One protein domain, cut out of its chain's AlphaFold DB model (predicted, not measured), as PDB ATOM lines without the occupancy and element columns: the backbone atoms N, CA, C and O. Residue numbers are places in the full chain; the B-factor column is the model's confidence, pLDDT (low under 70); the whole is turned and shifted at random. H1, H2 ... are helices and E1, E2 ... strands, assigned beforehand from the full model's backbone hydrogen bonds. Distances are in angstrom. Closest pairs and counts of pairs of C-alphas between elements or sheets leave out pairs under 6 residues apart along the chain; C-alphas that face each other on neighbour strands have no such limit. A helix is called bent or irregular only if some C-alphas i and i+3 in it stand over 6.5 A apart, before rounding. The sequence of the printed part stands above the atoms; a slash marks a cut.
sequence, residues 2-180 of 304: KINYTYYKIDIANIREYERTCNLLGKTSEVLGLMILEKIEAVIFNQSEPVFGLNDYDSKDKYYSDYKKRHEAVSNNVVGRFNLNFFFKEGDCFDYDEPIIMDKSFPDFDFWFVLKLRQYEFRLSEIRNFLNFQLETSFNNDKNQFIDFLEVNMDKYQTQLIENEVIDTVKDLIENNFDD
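AT A GLANCE: This is residues 2 to 180 of the 304 residues of an uncharacterized protein of Formosa sp. Hel1_31_208 (UniProt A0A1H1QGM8). An elongated row of parts: the small hairpin of E1 and E2 with H3 and H4 at one end, the helical hairpin of H1 and H2 in the middle, and a cluster of four helices, H5 to H8, at the other end. Residues 58 to 63, of which 62 and 63 belong to H3, stand free and stick out at the end of the row where H3 lies. The printed part has 179 residues, with eight named helices and two named strands in the order H1 H2 H3 H4 E1 E2 H5 H6 H7 H8; the sheet, order E1 - E2, is antiparallel, and the class is mostly helix. The whole is compact, with a radius of gyration of the C-alphas of 18.2 A, and spans 63 by 32 by 27 A.

IN THESE COORDINATES: Find C-alpha 86 at (-39.208, 14.856, -78.709), where E1 begins; it runs to residue 89, and E2 follows with residues 92 to 95. Before them stand H3, residues 62 to 74, 18.6 A, and H4, residues 78 to 82. Go back to C-alpha 12 at (-25.841, 12.403, -79.745) for H1, residues 12 to 24, 18.1 A; H2, residues 30 to 47, is the longest helix, 25.7 A. Beyond the sheet come H5, residues 109 to 122, 22.8 A; H6, residues 124 to 137, 20.5 A; H7, residues 143 to 157, 20.7 A; and H8, residues 164 to 175, 16.0 A, ending at C-alpha 175, (3.282, 15.524, -72.414). H5 is irregular, with C-alphas 119 and 122 7.4 A apart; H6 is only just irregular, with C-alphas 125 and 128 6.7 A apart.

HOW THE PARTS SIT: In the hairpin E1 and E2, look for N 87 and O 94, 3.1 A, and N 89 and O 92, 2.9 A. The closest C-alphas of H3 and E1 are His 71 and Phe 87, 6.8 A; those of H2 and E2 are Phe 45 and Phe 94, 7.0 A. H3 and H4 only just touch, only at the corner, with 3 pairs of C-alphas within 8 A; the closest are Val 74 and Gly 80, 5.1 A. H4 touches H1, closest C-alphas Arg 20 and Phe 82, 5.3 A. H1 and H2, a helical hairpin, touch at a shallow tilt of 20 degrees, opposite ways, closest C-alphas Ile 12 and Ile 40, 6.7 A. H5, the hub, touches H1 with residues 115 to 119 alone, closest C-alphas Ile 15 and Lys 116, 6.2 A. H7 and H8, a helical hairpin, touch, closest C-alphas Met 154 and Ile 167, 6.2 A; H8 touches H6, closest C-alphas Leu 124 and Val 166, 6.6 A. Every O i to N i+4 pair is within hydrogen-bond range in H1, H2, H3, H4, H7 and H8; in H5 6 of 10 are, in H6 8 of 10.

THE WHOLE: The two C-alphas farthest apart are those of Lys 60 and Asn 176, 62.8 A. The printed part has no cut; the links H2 to H3 and E2 to H5 are long. Look for pLDDT under 70 at residue 2, residues 53 to 61 and residues 179 to 180 of this model.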
ATOM      1  N   LYS A   2     -26.970   7.394 -64.293       61.09
ATOM      2  CA  LYS A   2     -25.725   6.613 -64.363       61.09
ATOM      3  C   LYS A   2     -25.043   6.906 -65.700       61.09
ATOM      4  O   LYS A   2     -25.315   6.224 -66.678       61.09
ATOM      5  N   ILE A   3     -24.208   7.949 -65.744       70.56
ATOM      6  CA  ILE A   3     -23.355   8.228 -66.912       70.56
ATOM      7  C   ILE A   3     -22.527   6.968 -67.187       70.56
ATOM      8  O   ILE A   3     -21.878   6.431 -66.281       70.56
ATOM      9  N   ASN A   4     -22.588   6.459 -68.417       77.31
ATOM     10  CA  ASN A   4     -21.811   5.295 -68.815       77.31
ATOM     11  C   ASN A   4     -20.407   5.728 -69.248       77.31
ATOM     12  O   ASN A   4     -20.138   5.920 -70.429       77.31
ATOM     13  N   TYR A   5     -19.498   5.823 -68.278       77.94
ATOM     14  CA  TYR A   5     -18.093   6.170 -68.516       77.94
ATOM     15  C   TYR A   5     -17.282   5.098 -69.265       77.94
ATOM     16  O   TYR A   5     -16.091   5.282 -69.472       77.94
ATOM     17  N   THR A   6     -17.894   3.970 -69.629       79.38
ATOM     18  CA  THR A   6     -17.251   2.903 -70.418       79.38
ATOM     19  C   THR A   6     -17.770   2.839 -71.854       79.38
ATOM     20  O   THR A   6     -17.352   1.987 -72.630       79.38
ATOM     21  N   TYR A   7     -18.691   3.733 -72.224       89.31
ATOM     22  CA  TYR A   7     -19.185   3.865 -73.588       89.31
ATOM     23  C   TYR A   7     -18.466   5.016 -74.298       89.31
ATOM     24  O   TYR A   7     -18.821   6.185 -74.135       89.31
ATOM     25  N   TYR A   8     -17.439   4.670 -75.076       94.00
ATOM     26  CA  TYR A   8     -16.481   5.627 -75.641       94.00
ATOM     27  C   TYR A   8     -16.855   6.186 -77.022       94.00
ATOM     28  O   TYR A   8     -16.199   7.117 -77.490       94.00
ATOM     29  N   LYS A   9     -17.911   5.670 -77.664       96.44
ATOM     30  CA  LYS A   9     -18.433   6.246 -78.913       96.44
ATOM     31  C   LYS A   9     -18.996   7.650 -78.666       96.44
ATOM     32  O   LYS A   9     -19.561   7.927 -77.601       96.44
ATOM     33  N   ILE A  10     -18.828   8.524 -79.654       97.31
ATOM     34  CA  ILE A  10     -19.420   9.864 -79.672       97.31
ATOM     35  C   ILE A  10     -20.839   9.701 -80.211       97.31
ATOM     36  O   ILE A  10     -21.022   9.264 -81.341       97.31
ATOM     37  N   ASP A  11     -21.823   9.965 -79.362       96.12
ATOM     38  CA  ASP A  11     -23.223   9.596 -79.567       96.12
ATOM     39  C   ASP A  11     -24.109  10.754 -79.103       96.12
ATOM     40  O   ASP A  11     -23.995  11.190 -77.949       96.12
ATOM     41  N   ILE A  12     -24.957  11.260 -80.003       95.31
ATOM     42  CA  ILE A  12     -25.841  12.403 -79.745       95.31
ATOM     43  C   ILE A  12     -26.740  12.171 -78.540       95.31
ATOM     44  O   ILE A  12     -26.787  13.033 -77.661       95.31
ATOM     45  N   ALA A  13     -27.425  11.029 -78.475       94.12
ATOM     46  CA  ALA A  13     -28.384  10.753 -77.411       94.12
ATOM     47  C   ALA A  13     -27.674  10.762 -76.050       94.12
ATOM     48  O   ALA A  13     -28.133  11.358 -75.071       94.12
ATOM     49  N   ASN A  14     -26.470  10.184 -76.005       94.00
ATOM     50  CA  ASN A  14     -25.657  10.179 -74.799       94.00
ATOM     51  C   ASN A  14     -25.129  11.574 -74.408       94.00
ATOM     52  O   ASN A  14     -25.113  11.903 -73.220       94.00
ATOM     53  N   ILE A  15     -24.700  12.388 -75.378       95.00
ATOM     54  CA  ILE A  15     -24.288  13.782 -75.143       95.00
ATOM     55  C   ILE A  15     -25.465  14.602 -74.619       95.00
ATOM     56  O   ILE A  15     -25.334  15.283 -73.603       95.00
ATOM     57  N   ARG A  16     -26.625  14.488 -75.261       94.56
ATOM     58  CA  ARG A  16     -27.854  15.180 -74.875       94.56
ATOM     59  C   ARG A  16     -28.261  14.845 -73.445       94.56
ATOM     60  O   ARG A  16     -28.604  15.746 -72.684       94.56
ATOM     61  N   GLU A  17     -28.186  13.575 -73.057       92.81
ATOM     62  CA  GLU A  17     -28.542  13.137 -71.705       92.81
ATOM     63  C   GLU A  17     -27.603  13.709 -70.633       92.81
ATOM     64  O   GLU A  17     -28.035  14.137 -69.555       92.81
ATOM     65  N   TYR A  18     -26.305  13.762 -70.939       93.19
ATOM     66  CA  TYR A  18     -25.329  14.421 -70.081       93.19
ATOM     67  C   TYR A  18     -25.614  15.923 -69.951       93.19
ATOM     68  O   TYR A  18     -25.722  16.442 -68.838       93.19
ATOM     69  N   GLU A  19     -25.823  16.614 -71.071       93.19
ATOM     70  CA  GLU A  19     -26.053  18.061 -71.088       93.19
ATOM     71  C   GLU A  19     -27.387  18.454 -70.448       93.19
ATOM     72  O   GLU A  19     -27.458  19.478 -69.762       93.19
ATOM     73  N   ARG A  20     -28.418  17.606 -70.549       92.69
ATOM     74  CA  ARG A  20     -29.656  17.738 -69.766       92.69
ATOM     75  C   ARG A  20     -29.349  17.809 -68.271       92.69
ATOM     76  O   ARG A  20     -29.874  18.674 -67.573       92.69
ATOM     77  N   THR A  21     -28.461  16.946 -67.779       90.75
ATOM     78  CA  THR A  21     -28.048  16.950 -66.368       90.75
ATOM     79  C   THR A  21     -27.246  18.191 -66.006       90.75
ATOM     80  O   THR A  21     -27.521  18.807 -64.977       90.75
ATOM     81  N   CYS A  22     -26.295  18.607 -66.844       90.06
ATOM     82  CA  CYS A  22     -25.530  19.833 -66.605       90.06
ATOM     83  C   CYS A  22     -26.434  21.074 -66.545       90.06
ATOM     84  O   CYS A  22     -26.247  21.912 -65.663       90.06
ATOM     85  N   ASN A  23     -27.444  21.166 -67.416       90.00
ATOM     86  CA  ASN A  23     -28.432  22.248 -67.391       90.00
ATOM     87  C   ASN A  23     -29.293  22.213 -66.118       90.00
ATOM     88  O   ASN A  23     -29.455  23.242 -65.466       90.00
ATOM     89  N   LEU A  24     -29.788  21.039 -65.708       87.75
ATOM     90  CA  LEU A  24     -30.563  20.887 -64.464       87.75
ATOM     91  C   LEU A  24     -29.763  21.263 -63.207       87.75
ATOM     92  O   LEU A  24     -30.336  21.749 -62.235       87.75
ATOM     93  N   LEU A  25     -28.446  21.043 -63.223       88.06
ATOM     94  CA  LEU A  25     -27.534  21.404 -62.134       88.06
ATOM     95  C   LEU A  25     -27.026  22.855 -62.213       88.06
ATOM     96  O   LEU A  25     -26.265  23.267 -61.342       88.06
ATOM     97  N   GLY A  26     -27.399  23.618 -63.247       87.25
ATOM     98  CA  GLY A  26     -26.912  24.984 -63.461       87.25
ATOM     99  C   GLY A  26     -25.422  25.077 -63.818       87.25
ATOM    100  O   GLY A  26     -24.819  26.129 -63.640       87.25
ATOM    101  N   LYS A  27     -24.818  23.982 -64.301       86.75
ATOM    102  CA  LYS A  27     -23.413  23.931 -64.745       86.75
ATOM    103  C   LYS A  27     -23.203  24.455 -66.165       86.75
ATOM    104  O   LYS A  27     -22.098  24.850 -66.518       86.75
ATOM    105  N   THR A  28     -24.242  24.421 -66.989       88.50
ATOM    106  CA  THR A  28     -24.217  24.947 -68.358       88.50
ATOM    107  C   THR A  28     -25.006  26.252 -68.377       88.50
ATOM    108  O   THR A  28     -26.139  26.293 -67.900       88.50
ATOM    109  N   SER A  29     -24.401  27.331 -68.886       90.38
ATOM    110  CA  SER A  29     -25.102  28.611 -69.043       90.38
ATOM    111  C   SER A  29     -26.233  28.479 -70.062       90.38
ATOM    112  O   SER A  29     -26.156  27.657 -70.971       90.38
ATOM    113  N   GLU A  30     -27.271  29.308 -69.951       90.38
ATOM    114  CA  GLU A  30     -28.424  29.241 -70.859       90.38
ATOM    115  C   GLU A  30     -28.021  29.414 -72.332       90.38
ATOM    116  O   GLU A  30     -28.459  28.649 -73.189       90.38
ATOM    117  N   VAL A  31     -27.114  30.356 -72.614       91.88
ATOM    118  CA  VAL A  31     -26.578  30.604 -73.964       91.88
ATOM    119  C   VAL A  31     -25.858  29.370 -74.509       91.88
ATOM    120  O   VAL A  31     -26.082  28.974 -75.652       91.88
ATOM    121  N   LEU A  32     -25.010  28.738 -73.691       92.19
ATOM    122  CA  LEU A  32     -24.275  27.548 -74.104       92.19
ATOM    123  C   LEU A  32     -25.211  26.347 -74.287       92.19
ATOM    124  O   LEU A  32     -25.093  25.614 -75.266       92.19
ATOM    125  N   GLY A  33     -26.158  26.165 -73.364       94.25
ATOM    126  CA  GLY A  33     -27.151  25.100 -73.421       94.25
ATOM    127  C   GLY A  33     -28.007  25.196 -74.680       94.25
ATOM    128  O   GLY A  33     -28.201  24.185 -75.351       94.25
ATOM    129  N   LEU A  34     -28.449  26.404 -75.041       93.94
ATOM    130  CA  LEU A  34     -29.199  26.642 -76.272       93.94
ATOM    131  C   LEU A  34     -28.380  26.271 -77.512       93.94
ATOM    132  O   LEU A  34     -28.856  25.500 -78.338       93.94
ATOM    133  N   MET A  35     -27.135  26.748 -77.607       94.69
ATOM    134  CA  MET A  35     -26.249  26.449 -78.738       94.69
ATOM    135  C   MET A  35     -26.019  24.939 -78.910       94.69
ATOM    136  O   MET A  35     -26.045  24.424 -80.029       94.69
ATOM    137  N   ILE A  36     -25.788  24.218 -77.807       95.94
ATOM    138  CA  ILE A  36     -25.617  22.760 -77.827       95.94
ATOM    139  C   ILE A  36     -26.906  22.082 -78.304       95.94
ATOM    140  O   ILE A  36     -26.854  21.212 -79.174       95.94
ATOM    141  N   LEU A  37     -28.053  22.484 -77.755       95.69
ATOM    142  CA  LEU A  37     -29.339  21.882 -78.083       95.69
ATOM    143  C   LEU A  37     -29.717  22.095 -79.552       95.69
ATOM    144  O   LEU A  37     -30.113  21.147 -80.220       95.69
ATOM    145  N   GLU A  38     -29.532  23.304 -80.079       95.38
ATOM    146  CA  GLU A  38     -29.800  23.613 -81.487       95.38
ATOM    147  C   GLU A  38     -28.909  22.799 -82.431       95.38
ATOM    148  O   GLU A  38     -29.380  22.308 -83.459       95.38
ATOM    149  N   LYS A  39     -27.632  22.594 -82.075       96.56
ATOM    150  CA  LYS A  39     -26.742  21.704 -82.831       96.56
ATOM    151  C   LYS A  39     -27.215  20.247 -82.780       96.56
ATOM    152  O   LYS A  39     -27.169  19.577 -83.808       96.56
ATOM    153  N   ILE A  40     -27.674  19.761 -81.623       96.69
ATOM    154  CA  ILE A  40     -28.224  18.402 -81.469       96.69
ATOM    155  C   ILE A  40     -29.468  18.223 -82.347       96.69
ATOM    156  O   ILE A  40     -29.517  17.301 -83.157       96.69
ATOM    157  N   GLU A  41     -30.445  19.125 -82.235       96.06
ATOM    158  CA  GLU A  41     -31.673  19.094 -83.037       96.06
ATOM    159  C   GLU A  41     -31.366  19.169 -84.539       96.06
ATOM    160  O   GLU A  41     -32.002  18.486 -85.338       96.06
ATOM    161  N   ALA A  42     -30.375  19.972 -84.944       96.31
ATOM    162  CA  ALA A  42     -29.942  20.047 -86.336       96.31
ATOM    163  C   ALA A  42     -29.337  18.729 -86.838       96.31
ATOM    164  O   ALA A  42     -29.622  18.332 -87.965       96.31
ATOM    165  N   VAL A  43     -28.530  18.042 -86.021       96.81
ATOM    166  CA  VAL A  43     -27.990  16.722 -86.378       96.81
ATOM    167  C   VAL A  43     -29.111  15.701 -86.529       96.81
ATOM    168  O   VAL A  43     -29.173  15.039 -87.562       96.81
ATOM    169  N   ILE A  44     -30.008  15.611 -85.544       96.56
ATOM    170  CA  ILE A  44     -31.120  14.655 -85.562       96.56
ATOM    171  C   ILE A  44     -31.996  14.899 -86.791       96.56
ATOM    172  O   ILE A  44     -32.230  13.977 -87.568       96.56
ATOM    173  N   PHE A  45     -32.393  16.147 -87.037       95.38
ATOM    174  CA  PHE A  45     -33.212  16.511 -88.194       95.38
ATOM    175  C   PHE A  45     -32.586  16.103 -89.537       95.38
ATOM    176  O   PHE A  45     -33.291  15.685 -90.446       95.38
ATOM    177  N   ASN A  46     -31.262  16.218 -89.667       94.25
ATOM    178  CA  ASN A  46     -30.573  15.927 -90.923       94.25
ATOM    179  C   ASN A  46     -30.257  14.436 -91.130       94.25
ATOM    180  O   ASN A  46     -29.869  14.067 -92.238       94.25
ATOM    181  N   GLN A  47     -30.322  13.604 -90.086       93.88
ATOM    182  CA  GLN A  47     -29.804  12.226 -90.134       93.88
ATOM    183  C   GLN A  47     -30.759  11.144 -89.642       93.88
ATOM    184  O   GLN A  47     -30.474   9.967 -89.844       93.88
ATOM    185  N   SER A  48     -31.864  11.519 -89.008       92.44
ATOM    186  CA  SER A  48     -32.889  10.583 -88.554       92.44
ATOM    187  C   SER A  48     -34.166  10.739 -89.364       92.44
ATOM    188  O   SER A  48     -34.425  11.784 -89.965       92.44
ATOM    189  N   GLU A  49     -34.973   9.686 -89.362       90.62
ATOM    190  CA  GLU A  49     -36.344   9.764 -89.843       90.62
ATOM    191  C   GLU A  49     -37.250  10.294 -88.724       90.62
ATOM    192  O   GLU A  49     -37.021   9.999 -87.545       90.62
ATOM    193  N   PRO A  50     -38.282  11.081 -89.056       90.50
ATOM    194  CA  PRO A  50     -39.254  11.498 -88.063       90.50
ATOM    195  C   PRO A  50     -39.997  10.282 -87.501       90.50
ATOM    196  O   PRO A  50     -40.366   9.363 -88.229       90.50
ATOM    197  N   VAL A  51     -40.268  10.298 -86.195       86.25
ATOM    198  CA  VAL A  51     -41.054   9.250 -85.517       86.25
ATOM    199  C   VAL A  51     -42.506   9.282 -85.993       86.25
ATOM    200  O   VAL A  51     -43.169   8.250 -86.072       86.25
ATOM    201  N   PHE A  52     -43.007  10.486 -86.273       80.81
ATOM    202  CA  PHE A  52     -44.291  10.745 -86.914       80.81
ATOM    203  C   PHE A  52     -44.306  12.164 -87.494       80.81
ATOM    204  O   PHE A  52     -43.732  13.094 -86.916       80.81
ATOM    205  N   GLY A  53     -44.987  12.334 -88.623       69.56
ATOM    206  CA  GLY A  53     -45.141  13.603 -89.326       69.56
ATOM    207  C   GLY A  53     -46.564  14.160 -89.311       69.56
ATOM    208  O   GLY A  53     -47.503  13.558 -88.782       69.56
ATOM    209  N   LEU A  54     -46.744  15.321 -89.952       64.00
ATOM    210  CA  LEU A  54     -48.054  15.984 -90.104       64.00
ATOM    211  C   LEU A  54     -49.128  15.097 -90.754       64.00
ATOM    212  O   LEU A  54     -50.315  15.313 -90.519       64.00
ATOM    213  N   ASN A  55     -48.711  14.134 -91.580       65.25
ATOM    214  CA  ASN A  55     -49.603  13.273 -92.355       65.25
ATOM    215  C   ASN A  55     -49.980  11.971 -91.631       65.25
ATOM    216  O   ASN A  55     -50.922  11.306 -92.056       65.25
ATOM    217  N   ASP A  56     -49.271  11.614 -90.556       65.06
ATOM    218  CA  ASP A  56     -49.457  10.327 -89.869       65.06
ATOM    219  C   ASP A  56     -50.600  10.359 -88.849       65.06
ATOM    220  O   ASP A  56     -51.098   9.315 -88.426       65.06
ATOM    221  N   TYR A  57     -51.062  11.556 -88.485       62.34
ATOM    222  CA  TYR A  57     -52.161  11.747 -87.554       62.34
ATOM    223  C   TYR A  57     -53.243  12.648 -88.140       62.34
ATOM    224  O   TYR A  57     -53.000  13.797 -88.511       62.34
ATOM    225  N   ASP A  58     -54.490  12.175 -88.095       59.56
ATOM    226  CA  ASP A  58     -55.630  13.083 -88.097       59.56
ATOM    227  C   ASP A  58     -55.431  14.059 -86.927       59.56
ATOM    228  O   ASP A  58     -55.226  13.633 -85.790       59.56
ATOM    229  N   SER A  59     -55.520  15.367 -87.187       54.53
ATOM    230  CA  SER A  59     -55.371  16.497 -86.235       54.53
ATOM    231  C   SER A  59     -56.174  16.415 -84.912       54.53
ATOM    232  O   SER A  59     -56.138  17.336 -84.094       54.53
ATOM    233  N   LYS A  60     -56.906  15.319 -84.693       55.81
ATOM    234  CA  LYS A  60     -57.682  14.955 -83.510       55.81
ATOM    235  C   LYS A  60     -56.966  13.986 -82.562       55.81
ATOM    236  O   LYS A  60     -57.533  13.701 -81.507       55.81
ATOM    237  N   ASP A  61     -55.772  13.479 -82.885       69.81
ATOM    238  CA  ASP A  61     -55.049  12.629 -81.937       69.81
ATOM    239  C   ASP A  61     -54.554  13.448 -80.740       69.81
ATOM    240  O   ASP A  61     -53.722  14.361 -80.835       69.81
ATOM    241  N   LYS A  62     -55.116  13.115 -79.577       74.44
ATOM    242  CA  LYS A  62     -54.839  13.778 -78.310       74.44
ATOM    243  C   LYS A  62     -53.348  13.719 -77.970       74.44
ATOM    244  O   LYS A  62     -52.815  14.722 -77.499       74.44
ATOM    245  N   TYR A  63     -52.676  12.602 -78.256       74.88
ATOM    246  CA  TYR A  63     -51.266  12.394 -77.923       74.88
ATOM    247  C   TYR A  63     -50.355  13.400 -78.639       74.88
ATOM    248  O   TYR A  63     -49.573  14.097 -77.984       74.88
ATOM    249  N   TYR A  64     -50.523  13.542 -79.957       76.88
ATOM    250  CA  TYR A  64     -49.802  14.524 -80.772       76.88
ATOM    251  C   TYR A  64     -50.065  15.950 -80.275       76.88
ATOM    252  O   TYR A  64     -49.137  16.720 -80.015       76.88
ATOM    253  N   SER A  65     -51.343  16.290 -80.069       77.69
ATOM    254  CA  SER A  65     -51.739  17.635 -79.641       77.69
ATOM    255  C   SER A  65     -51.174  18.016 -78.264       77.69
ATOM    256  O   SER A  65     -50.773  19.162 -78.059       77.69
ATOM    257  N   ASP A  66     -51.087  17.060 -77.334       82.19
ATOM    258  CA  ASP A  66     -50.568  17.273 -75.983       82.19
ATOM    259  C   ASP A  66     -49.034  17.399 -75.975       82.19
ATOM    260  O   ASP A  66     -48.480  18.163 -75.180       82.19
ATOM    261  N   TYR A  67     -48.321  16.681 -76.850       82.38
ATOM    262  CA  TYR A  67     -46.875  16.864 -77.026       82.38
ATOM    263  C   TYR A  67     -46.541  18.190 -77.697       82.38
ATOM    264  O   TYR A  67     -45.686  18.918 -77.191       82.38
ATOM    265  N   LYS A  68     -47.256  18.550 -78.766       83.12
ATOM    266  CA  LYS A  68     -47.069  19.827 -79.458       83.12
ATOM    267  C   LYS A  68     -47.288  21.017 -78.520       83.12
ATOM    268  O   LYS A  68     -46.422  21.881 -78.427       83.12
ATOM    269  N   LYS A  69     -48.369  21.009 -77.728       85.62
ATOM    270  CA  LYS A  69     -48.620  22.039 -76.702       85.62
ATOM    271  C   LYS A  69     -47.504  22.121 -75.662       85.62
ATOM    272  O   LYS A  69     -47.107  23.216 -75.278       85.62
ATOM    273  N   ARG A  70     -46.999  20.974 -75.188       85.19
ATOM    274  CA  ARG A  70     -45.874  20.940 -74.238       85.19
ATOM    275  C   ARG A  70     -44.604  21.520 -74.848       85.19
ATOM    276  O   ARG A  70     -43.950  22.316 -74.186       85.19
ATOM    277  N   HIS A  71     -44.291  21.157 -76.089       87.00
ATOM    278  CA  HIS A  71     -43.151  21.694 -76.823       87.00
ATOM    279  C   HIS A  71     -43.259  23.216 -77.001       87.00
ATOM    280  O   HIS A  71     -42.338  23.946 -76.648       87.00
ATOM    281  N   GLU A  72     -44.411  23.713 -77.460       87.44
ATOM    282  CA  GLU A  72     -44.678  25.152 -77.610       87.44
ATOM    283  C   GLU A  72     -44.529  25.906 -76.279       87.44
ATOM    284  O   GLU A  72     -43.888  26.958 -76.241       87.44
ATOM    285  N   ALA A  73     -45.034  25.342 -75.176       89.25
ATOM    286  CA  ALA A  73     -44.967  25.949 -73.845       89.25
ATOM    287  C   ALA A  73     -43.537  26.111 -73.302       89.25
ATOM    288  O   ALA A  73     -43.299  26.988 -72.472       89.25
ATOM    289  N   VAL A  74     -42.590  25.282 -73.753       88.69
ATOM    290  CA  VAL A  74     -41.187  25.336 -73.307       88.69
ATOM    291  C   VAL A  74     -40.227  25.847 -74.378       88.69
ATOM    292  O   VAL A  74     -39.036  25.929 -74.113       88.69
ATOM    293  N   SER A  75     -40.717  26.232 -75.558       83.69
ATOM    294  CA  SER A  75     -39.900  26.663 -76.705       83.69
ATOM    295  C   SER A  75     -38.889  27.776 -76.382       83.69
ATOM    296  O   SER A  75     -37.776  27.769 -76.903       83.69
ATOM    297  N   ASN A  76     -39.235  28.678 -75.459       84.00
ATOM    298  CA  ASN A  76     -38.374  29.776 -75.010       84.00
ATOM    299  C   ASN A  76     -37.594  29.466 -73.716       84.00
ATOM    300  O   ASN A  76     -37.024  30.369 -73.116       84.00
ATOM    301  N   ASN A  77     -37.607  28.218 -73.242       89.69
ATOM    302  CA  ASN A  77     -36.939  27.787 -72.016       89.69
ATOM    303  C   ASN A  77     -35.999  26.613 -72.319       89.69
ATOM    304  O   ASN A  77     -36.446  25.483 -72.522       89.69
ATOM    305  N   VAL A  78     -34.692  26.872 -72.288       90.75
ATOM    306  CA  VAL A  78     -33.644  25.882 -72.597       90.75
ATOM    307  C   VAL A  78     -33.752  24.639 -71.713       90.75
ATOM    308  O   VAL A  78     -33.770  23.518 -72.219       90.75
ATOM    309  N   VAL A  79     -33.906  24.818 -70.398       90.94
ATOM    310  CA  VAL A  79     -34.059  23.706 -69.445       90.94
ATOM    311  C   VAL A  79     -35.327  22.908 -69.749       90.94
ATOM    312  O   VAL A  79     -35.323  21.679 -69.702       90.94
ATOM    313  N   GLY A  80     -36.417  23.595 -70.087       91.81
ATOM    314  CA  GLY A  80     -37.670  22.968 -70.492       91.81
ATOM    315  C   GLY A  80     -37.512  22.114 -71.751       91.81
ATOM    316  O   GLY A  80     -37.961  20.970 -71.756       91.81
ATOM    317  N   ARG A  81     -36.808  22.617 -72.773       92.94
ATOM    318  CA  ARG A  81     -36.540  21.871 -74.015       92.94
ATOM    319  C   ARG A  81     -35.648  20.656 -73.788       92.94
ATOM    320  O   ARG A  81     -35.990  19.574 -74.252       92.94
ATOM    321  N   PHE A  82     -34.580  20.783 -72.993       92.31
ATOM    322  CA  PHE A  82     -33.741  19.637 -72.618       92.31
ATOM    323  C   PHE A  82     -34.523  18.532 -71.899       92.31
ATOM    324  O   PHE A  82     -34.076  17.391 -71.915       92.31
ATOM    325  N   ASN A  83     -35.676  18.828 -71.291       91.00
ATOM    326  CA  ASN A  83     -36.521  17.845 -70.609       91.00
ATOM    327  C   ASN A  83     -37.599  17.200 -71.498       91.00
ATOM    328  O   ASN A  83     -38.341  16.342 -71.018       91.00
ATOM    329  N   LEU A  84     -37.705  17.578 -72.773       91.50
ATOM    330  CA  LEU A  84     -38.619  16.932 -73.714       91.50
ATOM    331  C   LEU A  84     -38.024  15.632 -74.255       91.50
ATOM    332  O   LEU A  84     -36.823  15.541 -74.456       91.50
ATOM    333  N   ASN A  85     -38.856  14.638 -74.549       90.56
ATOM    334  CA  ASN A  85     -38.389  13.427 -75.245       90.56
ATOM    335  C   ASN A  85     -38.337  13.620 -76.765       90.56
ATOM    336  O   ASN A  85     -37.568  12.956 -77.438       90.56
ATOM    337  N   PHE A  86     -39.112  14.574 -77.284       91.12
ATOM    338  CA  PHE A  86     -39.208  14.856 -78.709       91.12
ATOM    339  C   PHE A  86     -39.106  16.354 -78.978       91.12
ATOM    340  O   PHE A  86     -39.460  17.167 -78.114       91.12
ATOM    341  N   PHE A  87     -38.705  16.714 -80.192       92.69
ATOM    342  CA  PHE A  87     -38.826  18.075 -80.706       92.69
ATOM    343  C   PHE A  87     -39.544  18.094 -82.051       92.69
ATOM    344  O   PHE A  87     -39.621  17.083 -82.746       92.69
ATOM    345  N   PHE A  88     -40.086  19.261 -82.393       90.38
ATOM    346  CA  PHE A  88     -40.781  19.465 -83.658       90.38
ATOM    347  C   PHE A  88     -39.965  20.366 -84.574       90.38
ATOM    348  O   PHE A  88     -39.540  21.449 -84.162       90.38
ATOM    349  N   LYS A  89     -39.807  19.958 -85.833       90.00
ATOM    350  CA  LYS A  89     -39.157  20.763 -86.866       90.00
ATOM    351  C   LYS A  89     -39.843  20.549 -88.207       90.00
ATOM    352  O   LYS A  89     -40.137  19.425 -88.581       90.00
ATOM    353  N   GLU A  90     -40.171  21.652 -88.876       88.62
ATOM    354  CA  GLU A  90     -40.885  21.659 -90.167       88.62
ATOM    355  C   GLU A  90     -42.223  20.888 -90.177       88.62
ATOM    356  O   GLU A  90     -42.750  20.546 -91.227       88.62
ATOM    357  N   GLY A  91     -42.831  20.704 -89.001       83.50
ATOM    358  CA  GLY A  91     -44.092  19.978 -88.832       83.50
ATOM    359  C   GLY A  91     -43.919  18.525 -88.393       83.50
ATOM    360  O   GLY A  91     -44.870  17.956 -87.860       83.50
ATOM    361  N   ASP A  92     -42.715  17.977 -88.512       88.25
ATOM    362  CA  ASP A  92     -42.411  16.598 -88.152       88.25
ATOM    363  C   ASP A  92     -41.819  16.489 -86.743       88.25
ATOM    364  O   ASP A  92     -41.269  17.455 -86.199       88.25
ATOM    365  N   CYS A  93     -41.980  15.315 -86.132       90.12
ATOM    366  CA  CYS A  93     -41.568  15.029 -84.764       90.12
ATOM    367  C   CYS A  93     -40.378  14.069 -84.731       90.12
ATOM    368  O   CYS A  93     -40.426  12.984 -85.307       90.12
ATOM    369  N   PHE A  94     -39.338  14.450 -83.997       93.25
ATOM    370  CA  PHE A  94     -38.065  13.737 -83.928       93.25
ATOM    371  C   PHE A  94     -37.754  13.308 -82.495       93.25
ATOM    372  O   PHE A  94     -38.047  14.047 -81.549       93.25
ATOM    373  N   ASP A  95     -37.164  12.122 -82.340       92.75
ATOM    374  CA  ASP A  95     -36.743  11.577 -81.046       92.75
ATOM    375  C   ASP A  95     -35.355  12.092 -80.658       92.75
ATOM    376  O   ASP A  95     -34.414  12.053 -81.449       92.75
ATOM    377  N   TYR A  96     -35.214  12.561 -79.417       93.75
ATOM    378  CA  TYR A  96     -33.908  12.915 -78.864       93.75
ATOM    379  C   TYR A  96     -33.044  11.707 -78.505       93.75
ATOM    380  O   TYR A  96     -31.831  11.867 -78.340       93.75
ATOM    381  N   ASP A  97     -33.653  10.535 -78.340       91.81
ATOM    382  CA  ASP A  97     -32.976   9.319 -77.900       91.81
ATOM    383  C   ASP A  97     -32.465   8.469 -79.086       91.81
ATOM    384  O   ASP A  97     -31.899   7.395 -78.871       91.81
ATOM    385  N   GLU A  98     -32.596   8.964 -80.327       88.50
ATOM    386  CA  GLU A  98     -32.075   8.309 -81.532       88.50
ATOM    387  C   GLU A  98     -30.531   8.217 -81.493       88.50
ATOM    388  O   GLU A  98     -29.840   9.241 -81.387       88.50
ATOM    389  N   PRO A  99     -29.946   7.005 -81.580       90.81
ATOM    390  CA  PRO A  99     -28.507   6.814 -81.440       90.81
ATOM    391  C   PRO A  99     -27.759   7.181 -82.730       90.81
ATOM    392  O   PRO A  99     -27.476   6.334 -83.577       90.81
ATOM    393  N   ILE A 100     -27.369   8.449 -82.853       95.31
ATOM    394  CA  ILE A 100     -26.536   8.938 -83.961       95.31
ATOM    395  C   ILE A 100     -25.067   8.938 -83.530       95.31
ATOM    396  O   ILE A 100     -24.646   9.747 -82.696       95.31
ATOM    397  N   ILE A 101     -24.286   8.016 -84.104       96.25
ATOM    398  CA  ILE A 101     -22.850   7.874 -83.834       96.25
ATOM    399  C   ILE A 101     -22.046   8.764 -84.775       96.25
ATOM    400  O   ILE A 101     -22.199   8.684 -85.991       96.25
ATOM    401  N   MET A 102     -21.136   9.553 -84.212       94.94
ATOM    402  CA  MET A 102     -20.262  10.430 -84.981       94.94
ATOM    403  C   MET A 102     -18.864   9.855 -85.105       94.94
ATOM    404  O   MET A 102     -18.190   9.595 -84.104       94.94
ATOM    405  N   ASP A 103     -18.421   9.708 -86.345       94.62
ATOM    406  CA  ASP A 103     -17.033   9.423 -86.673       94.62
ATOM    407  C   ASP A 103     -16.290  10.698 -87.094       94.62
ATOM    408  O   ASP A 103     -16.861  11.786 -87.196       94.62
ATOM    409  N   LYS A 104     -14.990  10.564 -87.359       95.19
ATOM    410  CA  LYS A 104     -14.115  11.683 -87.731       95.19
ATOM    411  C   LYS A 104     -14.517  12.400 -89.030       95.19
ATOM    412  O   LYS A 104     -14.072  13.524 -89.250       95.19
ATOM    413  N   SER A 105     -15.313  11.776 -89.899       95.00
ATOM    414  CA  SER A 105     -15.796  12.403 -91.138       95.00
ATOM    415  C   SER A 105     -16.972  13.356 -90.907       95.00
ATOM    416  O   SER A 105     -17.325  14.133 -91.795       95.00
ATOM    417  N   PHE A 106     -17.560  13.318 -89.710       95.38
ATOM    418  CA  PHE A 106     -18.726  14.106 -89.357       95.38
ATOM    419  C   PHE A 106     -18.412  15.618 -89.293       95.38
ATOM    420  O   PHE A 106     -17.375  16.010 -88.747       95.38
ATOM    421  N   PRO A 107     -19.298  16.500 -89.797       94.75
ATOM    422  CA  PRO A 107     -19.128  17.947 -89.666       94.75
ATOM    423  C   PRO A 107     -19.028  18.405 -88.204       94.75
ATOM    424  O   PRO A 107     -19.816  17.986 -87.361       94.75
ATOM    425  N   ASP A 108     -18.090  19.303 -87.903       94.88
ATOM    426  CA  ASP A 108     -17.790  19.744 -86.531       94.88
ATOM    427  C   ASP A 108     -17.411  18.587 -85.580       94.88
ATOM    428  O   ASP A 108     -17.690  18.645 -84.380       94.88
ATOM    429  N   PHE A 109     -16.794  17.507 -86.082       97.06
ATOM    430  CA  PHE A 109     -16.354  16.375 -85.253       97.06
ATOM    431  C   PHE A 109     -15.584  16.810 -83.995       97.06
ATOM    432  O   PHE A 109     -15.754  16.226 -82.927       97.06
ATOM    433  N   ASP A 110     -14.765  17.855 -84.102       96.88
ATOM    434  CA  ASP A 110     -14.009  18.435 -82.997       96.88
ATOM    435  C   ASP A 110     -14.897  18.927 -81.847       96.88
ATOM    436  O   ASP A 110     -14.632  18.627 -80.680       96.88
ATOM    437  N   PHE A 111     -15.995  19.608 -82.171       96.69
ATOM    438  CA  PHE A 111     -16.983  20.057 -81.195       96.69
ATOM    439  C   PHE A 111     -17.616  18.872 -80.453       96.69
ATOM    440  O   PHE A 111     -17.703  18.862 -79.222       96.69
ATOM    441  N   TRP A 112     -18.028  17.845 -81.194       97.38
ATOM    442  CA  TRP A 112     -18.702  16.671 -80.635       97.38
ATOM    443  C   TRP A 112     -17.773  15.793 -79.807       97.38
ATOM    444  O   TRP A 112     -18.153  15.311 -78.735       97.38
ATOM    445  N   PHE A 113     -16.531  15.641 -80.264       97.94
ATOM    446  CA  PHE A 113     -15.463  15.003 -79.511       97.94
ATOM    447  C   PHE A 113     -15.273  15.688 -78.156       97.94
ATOM    448  O   PHE A 113     -15.238  15.022 -77.121       97.94
ATOM    449  N   VAL A 114     -15.198  17.021 -78.149       96.94
ATOM    450  CA  VAL A 114     -15.005  17.806 -76.928       96.94
ATOM    451  C   VAL A 114     -16.196  17.688 -75.975       96.94
ATOM    452  O   VAL A 114     -15.989  17.476 -74.779       96.94
ATOM    453  N   LEU A 115     -17.435  17.737 -76.474       95.75
ATOM    454  CA  LEU A 115     -18.617  17.496 -75.636       95.75
ATOM    455  C   LEU A 115     -18.615  16.092 -75.027       95.75
ATOM    456  O   LEU A 115     -18.959  15.922 -73.857       95.75
ATOM    457  N   LYS A 116     -18.185  15.077 -75.784       96.38
ATOM    458  CA  LYS A 116     -18.046  13.718 -75.253       96.38
ATOM    459  C   LYS A 116     -16.951  13.636 -74.186       96.38
ATOM    460  O   LYS A 116     -17.156  12.991 -73.161       96.38
ATOM    461  N   LEU A 117     -15.818  14.302 -74.395       96.00
ATOM    462  CA  LEU A 117     -14.714  14.360 -73.436       96.00
ATOM    463  C   LEU A 117     -15.114  15.070 -72.130       96.00
ATOM    464  O   LEU A 117     -14.748  14.625 -71.042       96.00
ATOM    465  N   ARG A 118     -15.915  16.137 -72.218       92.56
ATOM    466  CA  ARG A 118     -16.443  16.867 -71.054       92.56
ATOM    467  C   ARG A 118     -17.182  15.954 -70.072       92.56
ATOM    468  O   ARG A 118     -17.117  16.183 -68.867       92.56
ATOM    469  N   GLN A 119     -17.827  14.889 -70.557       92.38
ATOM    470  CA  GLN A 119     -18.581  13.954 -69.713       92.38
ATOM    471  C   GLN A 119     -17.738  13.302 -68.613       92.38
ATOM    472  O   GLN A 119     -18.280  12.868 -67.598       92.38
ATOM    473  N   TYR A 120     -16.419  13.230 -68.798       89.25
ATOM    474  CA  TYR A 120     -15.499  12.603 -67.856       89.25
ATOM    475  C   TYR A 120     -15.042  13.534 -66.724       89.25
ATOM    476  O   TYR A 120     -14.203  13.112 -65.928       89.25
ATOM    477  N   GLU A 121     -15.606  14.744 -66.578       85.31
ATOM    478  CA  GLU A 121     -15.245  15.682 -65.495       85.31
ATOM    479  C   GLU A 121     -15.327  15.036 -64.096       85.31
ATOM    480  O   GLU A 121     -14.488  15.277 -63.233       85.31
ATOM    481  N   PHE A 122     -16.288  14.131 -63.882       80.25
ATOM    482  CA  PHE A 122     -16.474  13.430 -62.606       80.25
ATOM    483  C   PHE A 122     -15.701  12.108 -62.502       80.25
ATOM    484  O   PHE A 122     -15.762  11.434 -61.471       80.25
ATOM    485  N   ARG A 123     -15.003  11.696 -63.565       80.62
ATOM    486  CA  ARG A 123     -14.240  10.443 -63.619       80.62
ATOM    487  C   ARG A 123     -13.020  10.576 -64.531       80.62
ATOM    488  O   ARG A 123     -12.866   9.833 -65.498       80.62
ATOM    489  N   LEU A 124     -12.116  11.482 -64.155       81.88
ATOM    490  CA  LEU A 124     -10.881  11.784 -64.891       81.88
ATOM    491  C   LEU A 124     -10.045  10.536 -65.227       81.88
ATOM    492  O   LEU A 124      -9.393  10.487 -66.264       81.88
ATOM    493  N   SER A 125     -10.103   9.491 -64.395       77.62
ATOM    494  CA  SER A 125      -9.386   8.232 -64.633       77.62
ATOM    495  C   SER A 125      -9.808   7.494 -65.912       77.62
ATOM    496  O   SER A 125      -9.063   6.643 -66.381       77.62
ATOM    497  N   GLU A 126     -10.991   7.777 -66.467       83.38
ATOM    498  CA  GLU A 126     -11.467   7.169 -67.722       83.38
ATOM    499  C   GLU A 126     -11.075   7.966 -68.968       83.38
ATOM    500  O   GLU A 126     -11.217   7.447 -70.075       83.38
ATOM    501  N   ILE A 127     -10.537   9.184 -68.818       90.19
ATOM    502  CA  ILE A 127     -10.112  10.011 -69.956       90.19
ATOM    503  C   ILE A 127      -9.098   9.250 -70.810       90.19
ATOM    504  O   ILE A 127      -9.256   9.188 -72.024       90.19
ATOM    505  N   ARG A 128      -8.108   8.587 -70.194       88.00
ATOM    506  CA  ARG A 128      -7.118   7.778 -70.928       88.00
ATOM    507  C   ARG A 128      -7.784   6.694 -71.780       88.00
ATOM    508  O   ARG A 128      -7.427   6.543 -72.941       88.00
ATOM    509  N   ASN A 129      -8.759   5.970 -71.229       85.44
ATOM    510  CA  ASN A 129      -9.449   4.902 -71.956       85.44
ATOM    511  C   ASN A 129     -10.252   5.459 -73.136       85.44
ATOM    512  O   ASN A 129     -10.179   4.916 -74.236       85.44
ATOM    513  N   PHE A 130     -10.955   6.573 -72.926       95.44
ATOM    514  CA  PHE A 130     -11.663   7.272 -73.994       95.44
ATOM    515  C   PHE A 130     -10.713   7.753 -75.098       95.44
ATOM    516  O   PHE A 130     -10.964   7.496 -76.273       95.44
ATOM    517  N   LEU A 131      -9.604   8.405 -74.738       96.31
ATOM    518  CA  LEU A 131      -8.638   8.906 -75.714       96.31
ATOM    519  C   LEU A 131      -7.947   7.769 -76.475       96.31
ATOM    520  O   LEU A 131      -7.807   7.872 -77.687       96.31
ATOM    521  N   ASN A 132      -7.582   6.670 -75.808       92.69
ATOM    522  CA  ASN A 132      -7.010   5.495 -76.473       92.69
ATOM    523  C   ASN A 132      -8.008   4.858 -77.448       92.69
ATOM    524  O   ASN A 132      -7.640   4.531 -78.573       92.69
ATOM    525  N   PHE A 133      -9.280   4.743 -77.052       94.31
ATOM    526  CA  PHE A 133     -10.336   4.268 -77.944       94.31
ATOM    527  C   PHE A 133     -10.466   5.160 -79.186       94.31
ATOM    528  O   PHE A 133     -10.592   4.656 -80.300       94.31
ATOM    529  N   GLN A 134     -10.425   6.483 -79.020       97.38
ATOM    530  CA  GLN A 134     -10.531   7.426 -80.137       97.38
ATOM    531  C   GLN A 134      -9.275   7.433 -81.018       97.38
ATOM    532  O   GLN A 134      -9.399   7.500 -82.240       97.38
ATOM    533  N   LEU A 135      -8.086   7.293 -80.429       95.62
ATOM    534  CA  LEU A 135      -6.837   7.110 -81.165       95.62
ATOM    535  C   LEU A 135      -6.929   5.894 -82.094       95.62
ATOM    536  O   LEU A 135      -6.622   6.000 -83.280       95.62
ATOM    537  N   GLU A 136      -7.406   4.764 -81.573       94.38
ATOM    538  CA  GLU A 136      -7.570   3.530 -82.341       94.38
ATOM    539  C   GLU A 136      -8.643   3.669 -83.429       94.38
ATOM    540  O   GLU A 136      -8.382   3.384 -84.596       94.38
ATOM    541  N   THR A 137      -9.844   4.124 -83.059       95.69
ATOM    542  CA  THR A 137     -11.035   4.027 -83.920       95.69
ATOM    543  C   THR A 137     -11.237   5.213 -84.856       95.69
ATOM    544  O   THR A 137     -11.667   5.021 -85.991       95.69
ATOM    545  N   SER A 138     -10.921   6.429 -84.413       96.75
ATOM    546  CA  SER A 138     -11.140   7.659 -85.186       96.75
ATOM    547  C   SER A 138      -9.863   8.142 -85.875       96.75
ATOM    548  O   SER A 138      -9.931   8.790 -86.918       96.75
ATOM    549  N   PHE A 139      -8.688   7.835 -85.319       96.56
ATOM    550  CA  PHE A 139      -7.395   8.299 -85.837       96.56
ATOM    551  C   PHE A 139      -6.517   7.173 -86.394       96.56
ATOM    552  O   PHE A 139      -5.401   7.445 -86.823       96.56
ATOM    553  N   ASN A 140      -7.013   5.932 -86.458       95.19
ATOM    554  CA  ASN A 140      -6.289   4.780 -87.010       95.19
ATOM    555  C   ASN A 140      -4.894   4.581 -86.386       95.19
ATOM    556  O   ASN A 140      -3.944   4.206 -87.072       95.19
ATOM    557  N   ASN A 141      -4.763   4.852 -85.086       91.69
ATOM    558  CA  ASN A 141      -3.507   4.861 -84.334       91.69
ATOM    559  C   ASN A 141      -2.459   5.897 -84.799       91.69
ATOM    560  O   ASN A 141      -1.300   5.813 -84.385       91.69
ATOM    561  N   ASP A 142      -2.836   6.905 -85.598       95.31
ATOM    562  CA  ASP A 142      -1.966   8.045 -85.914       95.31
ATOM    563  C   ASP A 142      -1.860   8.988 -84.708       95.31
ATOM    564  O   ASP A 142      -2.642   9.921 -84.507       95.31
ATOM    565  N   LYS A 143      -0.864   8.700 -83.871       93.12
ATOM    566  CA  LYS A 143      -0.627   9.393 -82.608       93.12
ATOM    567  C   LYS A 143      -0.253  10.860 -82.785       93.12
ATOM    568  O   LYS A 143      -0.689  11.676 -81.982       93.12
ATOM    569  N   ASN A 144       0.532  11.192 -83.809       93.88
ATOM    570  CA  ASN A 144       0.971  12.570 -84.033       93.88
ATOM    571  C   ASN A 144      -0.226  13.426 -84.442       93.88
ATOM    572  O   ASN A 144      -0.501  14.439 -83.807       93.88
ATOM    573  N   GLN A 145      -1.011  12.945 -85.412       96.31
ATOM    574  CA  GLN A 145      -2.235  13.626 -85.814       96.31
ATOM    575  C   GLN A 145      -3.225  13.763 -84.649       96.31
ATOM    576  O   GLN A 145      -3.927  14.769 -84.546       96.31
ATOM    577  N   PHE A 146      -3.313  12.751 -83.782       97.31
ATOM    578  CA  PHE A 146      -4.203  12.799 -82.630       97.31
ATOM    579  C   PHE A 146      -3.736  13.791 -81.561       97.31
ATOM    580  O   PHE A 146      -4.563  14.526 -81.028       97.31
ATOM    581  N   ILE A 147      -2.433  13.855 -81.273       95.94
ATOM    582  CA  ILE A 147      -1.862  14.858 -80.365       95.94
ATOM    583  C   ILE A 147      -2.131  16.266 -80.900       95.94
ATOM    584  O   ILE A 147      -2.725  17.061 -80.175       95.94
ATOM    585  N   ASP A 148      -1.815  16.534 -82.171       96.56
ATOM    586  CA  ASP A 148      -2.064  17.836 -82.802       96.56
ATOM    587  C   ASP A 148      -3.550  18.223 -82.701       96.56
ATOM    588  O   ASP A 148      -3.906  19.351 -82.354       96.56
ATOM    589  N   PHE A 149      -4.442  17.260 -82.956       97.81
ATOM    590  CA  PHE A 149      -5.881  17.452 -82.814       97.81
ATOM    591  C   PHE A 149      -6.280  17.806 -81.376       97.81
ATOM    592  O   PHE A 149      -7.110  18.696 -81.176       97.81
ATOM    593  N   LEU A 150      -5.729  17.125 -80.371       97.69
ATOM    594  CA  LEU A 150      -6.051  17.401 -78.975       97.69
ATOM    595  C   LEU A 150      -5.530  18.766 -78.535       97.69
ATOM    596  O   LEU A 150      -6.295  19.511 -77.933       97.69
ATOM    597  N   GLU A 151      -4.283  19.116 -78.849       95.31
ATOM    598  CA  GLU A 151      -3.690  20.404 -78.471       95.31
ATOM    599  C   GLU A 151      -4.522  21.575 -79.004       95.31
ATOM    600  O   GLU A 151      -4.968  22.424 -78.228       95.31
ATOM    601  N   VAL A 152      -4.842  21.553 -80.304       96.50
ATOM    602  CA  VAL A 152      -5.663  22.589 -80.946       96.50
ATOM    603  C   VAL A 152      -7.034  22.709 -80.281       96.50
ATOM    604  O   VAL A 152      -7.513  23.818 -80.039       96.50
ATOM    605  N   ASN A 153      -7.682  21.586 -79.966       96.25
ATOM    606  CA  ASN A 153      -9.040  21.601 -79.425       96.25
ATOM    607  C   ASN A 153      -9.108  21.911 -77.932       96.25
ATOM    608  O   ASN A 153     -10.070  22.550 -77.499       96.25
ATOM    609  N   MET A 154      -8.106  21.505 -77.151       94.81
ATOM    610  CA  MET A 154      -8.024  21.878 -75.741       94.81
ATOM    611  C   MET A 154      -7.872  23.384 -75.602       94.81
ATOM    612  O   MET A 154      -8.540  23.961 -74.754       94.81
ATOM    613  N   ASP A 155      -7.083  24.022 -76.467       91.56
ATOM    614  CA  ASP A 155      -6.918  25.475 -76.452       91.56
ATOM    615  C   ASP A 155      -8.147  26.203 -77.036       91.56
ATOM    616  O   ASP A 155      -8.620  27.176 -76.449       91.56
ATOM    617  N   LYS A 156      -8.731  25.711 -78.143       93.44
ATOM    618  CA  LYS A 156      -9.928  26.306 -78.779       93.44
ATOM    619  C   LYS A 156     -11.142  26.345 -77.848       93.44
ATOM    620  O   LYS A 156     -11.871  27.334 -77.837       93.44
ATOM    621  N   TYR A 157     -11.384  25.260 -77.114       92.62
ATOM    622  CA  TYR A 157     -12.583  25.096 -76.284       92.62
ATOM    623  C   TYR A 157     -12.332  25.299 -74.788       92.62
ATOM    624  O   TYR A 157     -13.269  25.164 -73.986       92.62
ATOM    625  N   GLN A 158     -11.101  25.670 -74.411       84.81
ATOM    626  CA  GLN A 158     -10.782  26.113 -73.060       84.81
ATOM    627  C   GLN A 158     -11.761  27.217 -72.650       84.81
ATOM    628  O   GLN A 158     -12.073  28.105 -73.443       84.81
ATOM    629  N   THR A 159     -12.259  27.171 -71.412       79.88
ATOM    630  CA  THR A 159     -13.223  28.126 -70.815       79.88
ATOM    631  C   THR A 159     -14.665  28.079 -71.326       79.88
ATOM    632  O   THR A 159     -15.549  28.582 -70.636       79.88
ATOM    633  N   GLN A 160     -14.931  27.479 -72.492       84.25
ATOM    634  CA  GLN A 160     -16.284  27.431 -73.063       84.25
ATOM    635  C   GLN A 160     -16.988  26.102 -72.809       84.25
ATOM    636  O   GLN A 160     -18.155  26.097 -72.433       84.25
ATOM    637  N   LEU A 161     -16.296  24.980 -73.036       87.88
ATOM    638  CA  LEU A 161     -16.904  23.646 -72.962       87.88
ATOM    639  C   LEU A 161     -16.281  22.757 -71.893       87.88
ATOM    640  O   LEU A 161     -16.970  21.897 -71.357       87.88
ATOM    641  N   ILE A 162     -14.994  22.923 -71.593       88.56
ATOM    642  CA  ILE A 162     -14.246  21.979 -70.760       88.56
ATOM    643  C   ILE A 162     -13.711  22.676 -69.505       88.56
ATOM    644  O   ILE A 162     -13.162  23.775 -69.587       88.56
ATOM    645  N   GLU A 163     -13.847  22.003 -68.362       86.31
ATOM    646  CA  GLU A 163     -13.238  22.390 -67.085       86.31
ATOM    647  C   GLU A 163     -11.712  22.198 -67.097       86.31
ATOM    648  O   GLU A 163     -11.179  21.309 -67.771       86.31
ATOM    649  N   ASN A 164     -10.995  23.000 -66.306       85.50
ATOM    650  CA  ASN A 164      -9.528  22.988 -66.293       85.50
ATOM    651  C   ASN A 164      -8.952  21.616 -65.912       85.50
ATOM    652  O   ASN A 164      -7.960  21.196 -66.493       85.50
ATOM    653  N   GLU A 165      -9.592  20.871 -65.009       83.75
ATOM    654  CA  GLU A 165      -9.108  19.562 -64.564       83.75
ATOM    655  C   GLU A 165      -9.084  18.518 -65.689       83.75
ATOM    656  O   GLU A 165      -8.198  17.659 -65.731       83.75
ATOM    657  N   VAL A 166     -10.049  18.577 -66.611       89.81
ATOM    658  CA  VAL A 166     -10.076  17.694 -67.787       89.81
ATOM    659  C   VAL A 166      -8.962  18.097 -68.749       89.81
ATOM    660  O   VAL A 166      -8.232  17.226 -69.218       89.81
ATOM    661  N   ILE A 167      -8.781  19.400 -68.986       91.12
ATOM    662  CA  ILE A 167      -7.713  19.931 -69.848       91.12
ATOM    663  C   ILE A 167      -6.338  19.540 -69.308       91.12
ATOM    664  O   ILE A 167      -5.530  18.990 -70.053       91.12
ATOM    665  N   ASP A 168      -6.091  19.762 -68.019       87.19
ATOM    666  CA  ASP A 168      -4.838  19.408 -67.352       87.19
ATOM    667  C   ASP A 168      -4.569  17.904 -67.466       87.19
ATOM    668  O   ASP A 168      -3.451  17.493 -67.764       87.19
ATOM    669  N   THR A 169      -5.606  17.070 -67.320       86.19
ATOM    670  CA  THR A 169      -5.476  15.616 -67.495       86.19
ATOM    671  C   THR A 169      -5.088  15.247 -68.931       86.19
ATOM    672  O   THR A 169      -4.237  14.382 -69.131       86.19
ATOM    673  N   VAL A 170      -5.683  15.885 -69.942       93.69
ATOM    674  CA  VAL A 170      -5.341  15.642 -71.354       93.69
ATOM    675  C   VAL A 170      -3.924  16.127 -71.664       93.69
ATOM    676  O   VAL A 170      -3.160  15.390 -72.285       93.69
ATOM    677  N   LYS A 171      -3.542  17.322 -71.195       91.19
ATOM    678  CA  LYS A 171      -2.190  17.878 -71.370       91.19
ATOM    679  C   LYS A 171      -1.139  16.993 -70.701       91.19
ATOM    680  O   LYS A 171      -0.149  16.653 -71.341       91.19
ATOM    681  N   ASP A 172      -1.401  16.503 -69.490       84.94
ATOM    682  CA  ASP A 172      -0.549  15.514 -68.823       84.94
ATOM    683  C   ASP A 172      -0.369  14.249 -69.682       84.94
ATOM    684  O   ASP A 172       0.737  13.716 -69.779       84.94
ATOM    685  N   LEU A 173      -1.431  13.745 -70.321       88.88
ATOM    686  CA  LEU A 173      -1.338  12.572 -71.199       88.88
ATOM    687  C   LEU A 173      -0.515  12.858 -72.460       88.88
ATOM    688  O   LEU A 173       0.313  12.025 -72.829       88.88
ATOM    689  N   ILE A 174      -0.692  14.026 -73.080       90.38
ATOM    690  CA  ILE A 174       0.073  14.458 -74.259       90.38
ATOM    691  C   ILE A 174       1.558  14.608 -73.922       90.38
ATOM    692  O   ILE A 174       2.401  14.040 -74.611       90.38
ATOM    693  N   GLU A 175       1.892  15.301 -72.830       86.25
ATOM    694  CA  GLU A 175       3.282  15.524 -72.414       86.25
ATOM    695  C   GLU A 175       4.010  14.218 -72.079       86.25
ATOM    696  O   GLU A 175       5.225  14.114 -72.242       86.25
ATOM    697  N   ASN A 176       3.275  13.210 -71.606       79.81
ATOM    698  CA  ASN A 176       3.811  11.871 -71.376       79.81
ATOM    699  C   ASN A 176       3.704  10.979 -72.622       79.81
ATOM    700  O   ASN A 176       3.936   9.777 -72.531       79.81
ATOM    701  N   ASN A 177       3.369  11.548 -73.782       80.81
ATOM    702  CA  ASN A 177       3.203  10.862 -75.056       80.81
ATOM    703  C   ASN A 177       2.291   9.636 -74.924       80.81
ATOM    704  O   ASN A 177       2.630   8.574 -75.427       80.81
ATOM    705  N   PHE A 178       1.190   9.716 -74.177       75.56
ATOM    706  CA  PHE A 178       0.325   8.576 -73.841       75.56
ATOM    707  C   PHE A 178       1.040   7.359 -73.216       75.56
ATOM    708  O   PHE A 178       0.394   6.343 -72.964       75.56
ATOM    709  N   ASP A 179       2.338   7.441 -72.908       66.38
ATOM    710  CA  ASP A 179       3.078   6.355 -72.283       66.38
ATOM    711  C   ASP A 179       2.499   6.116 -70.878       66.38
ATOM    712  O   ASP A 179       2.033   7.031 -70.186       66.38
ATOM    713  N   ASP A 180       2.581   4.874 -70.405       57.00
ATOM    714  CA  ASP A 180       2.332   4.516 -68.998       57.00
ATOM    715  C   ASP A 180       3.511   4.911 -68.089       57.00
ATOM    716  O   ASP A 180       3.738   4.332 -67.013       57.00
TER     717      ASP A 180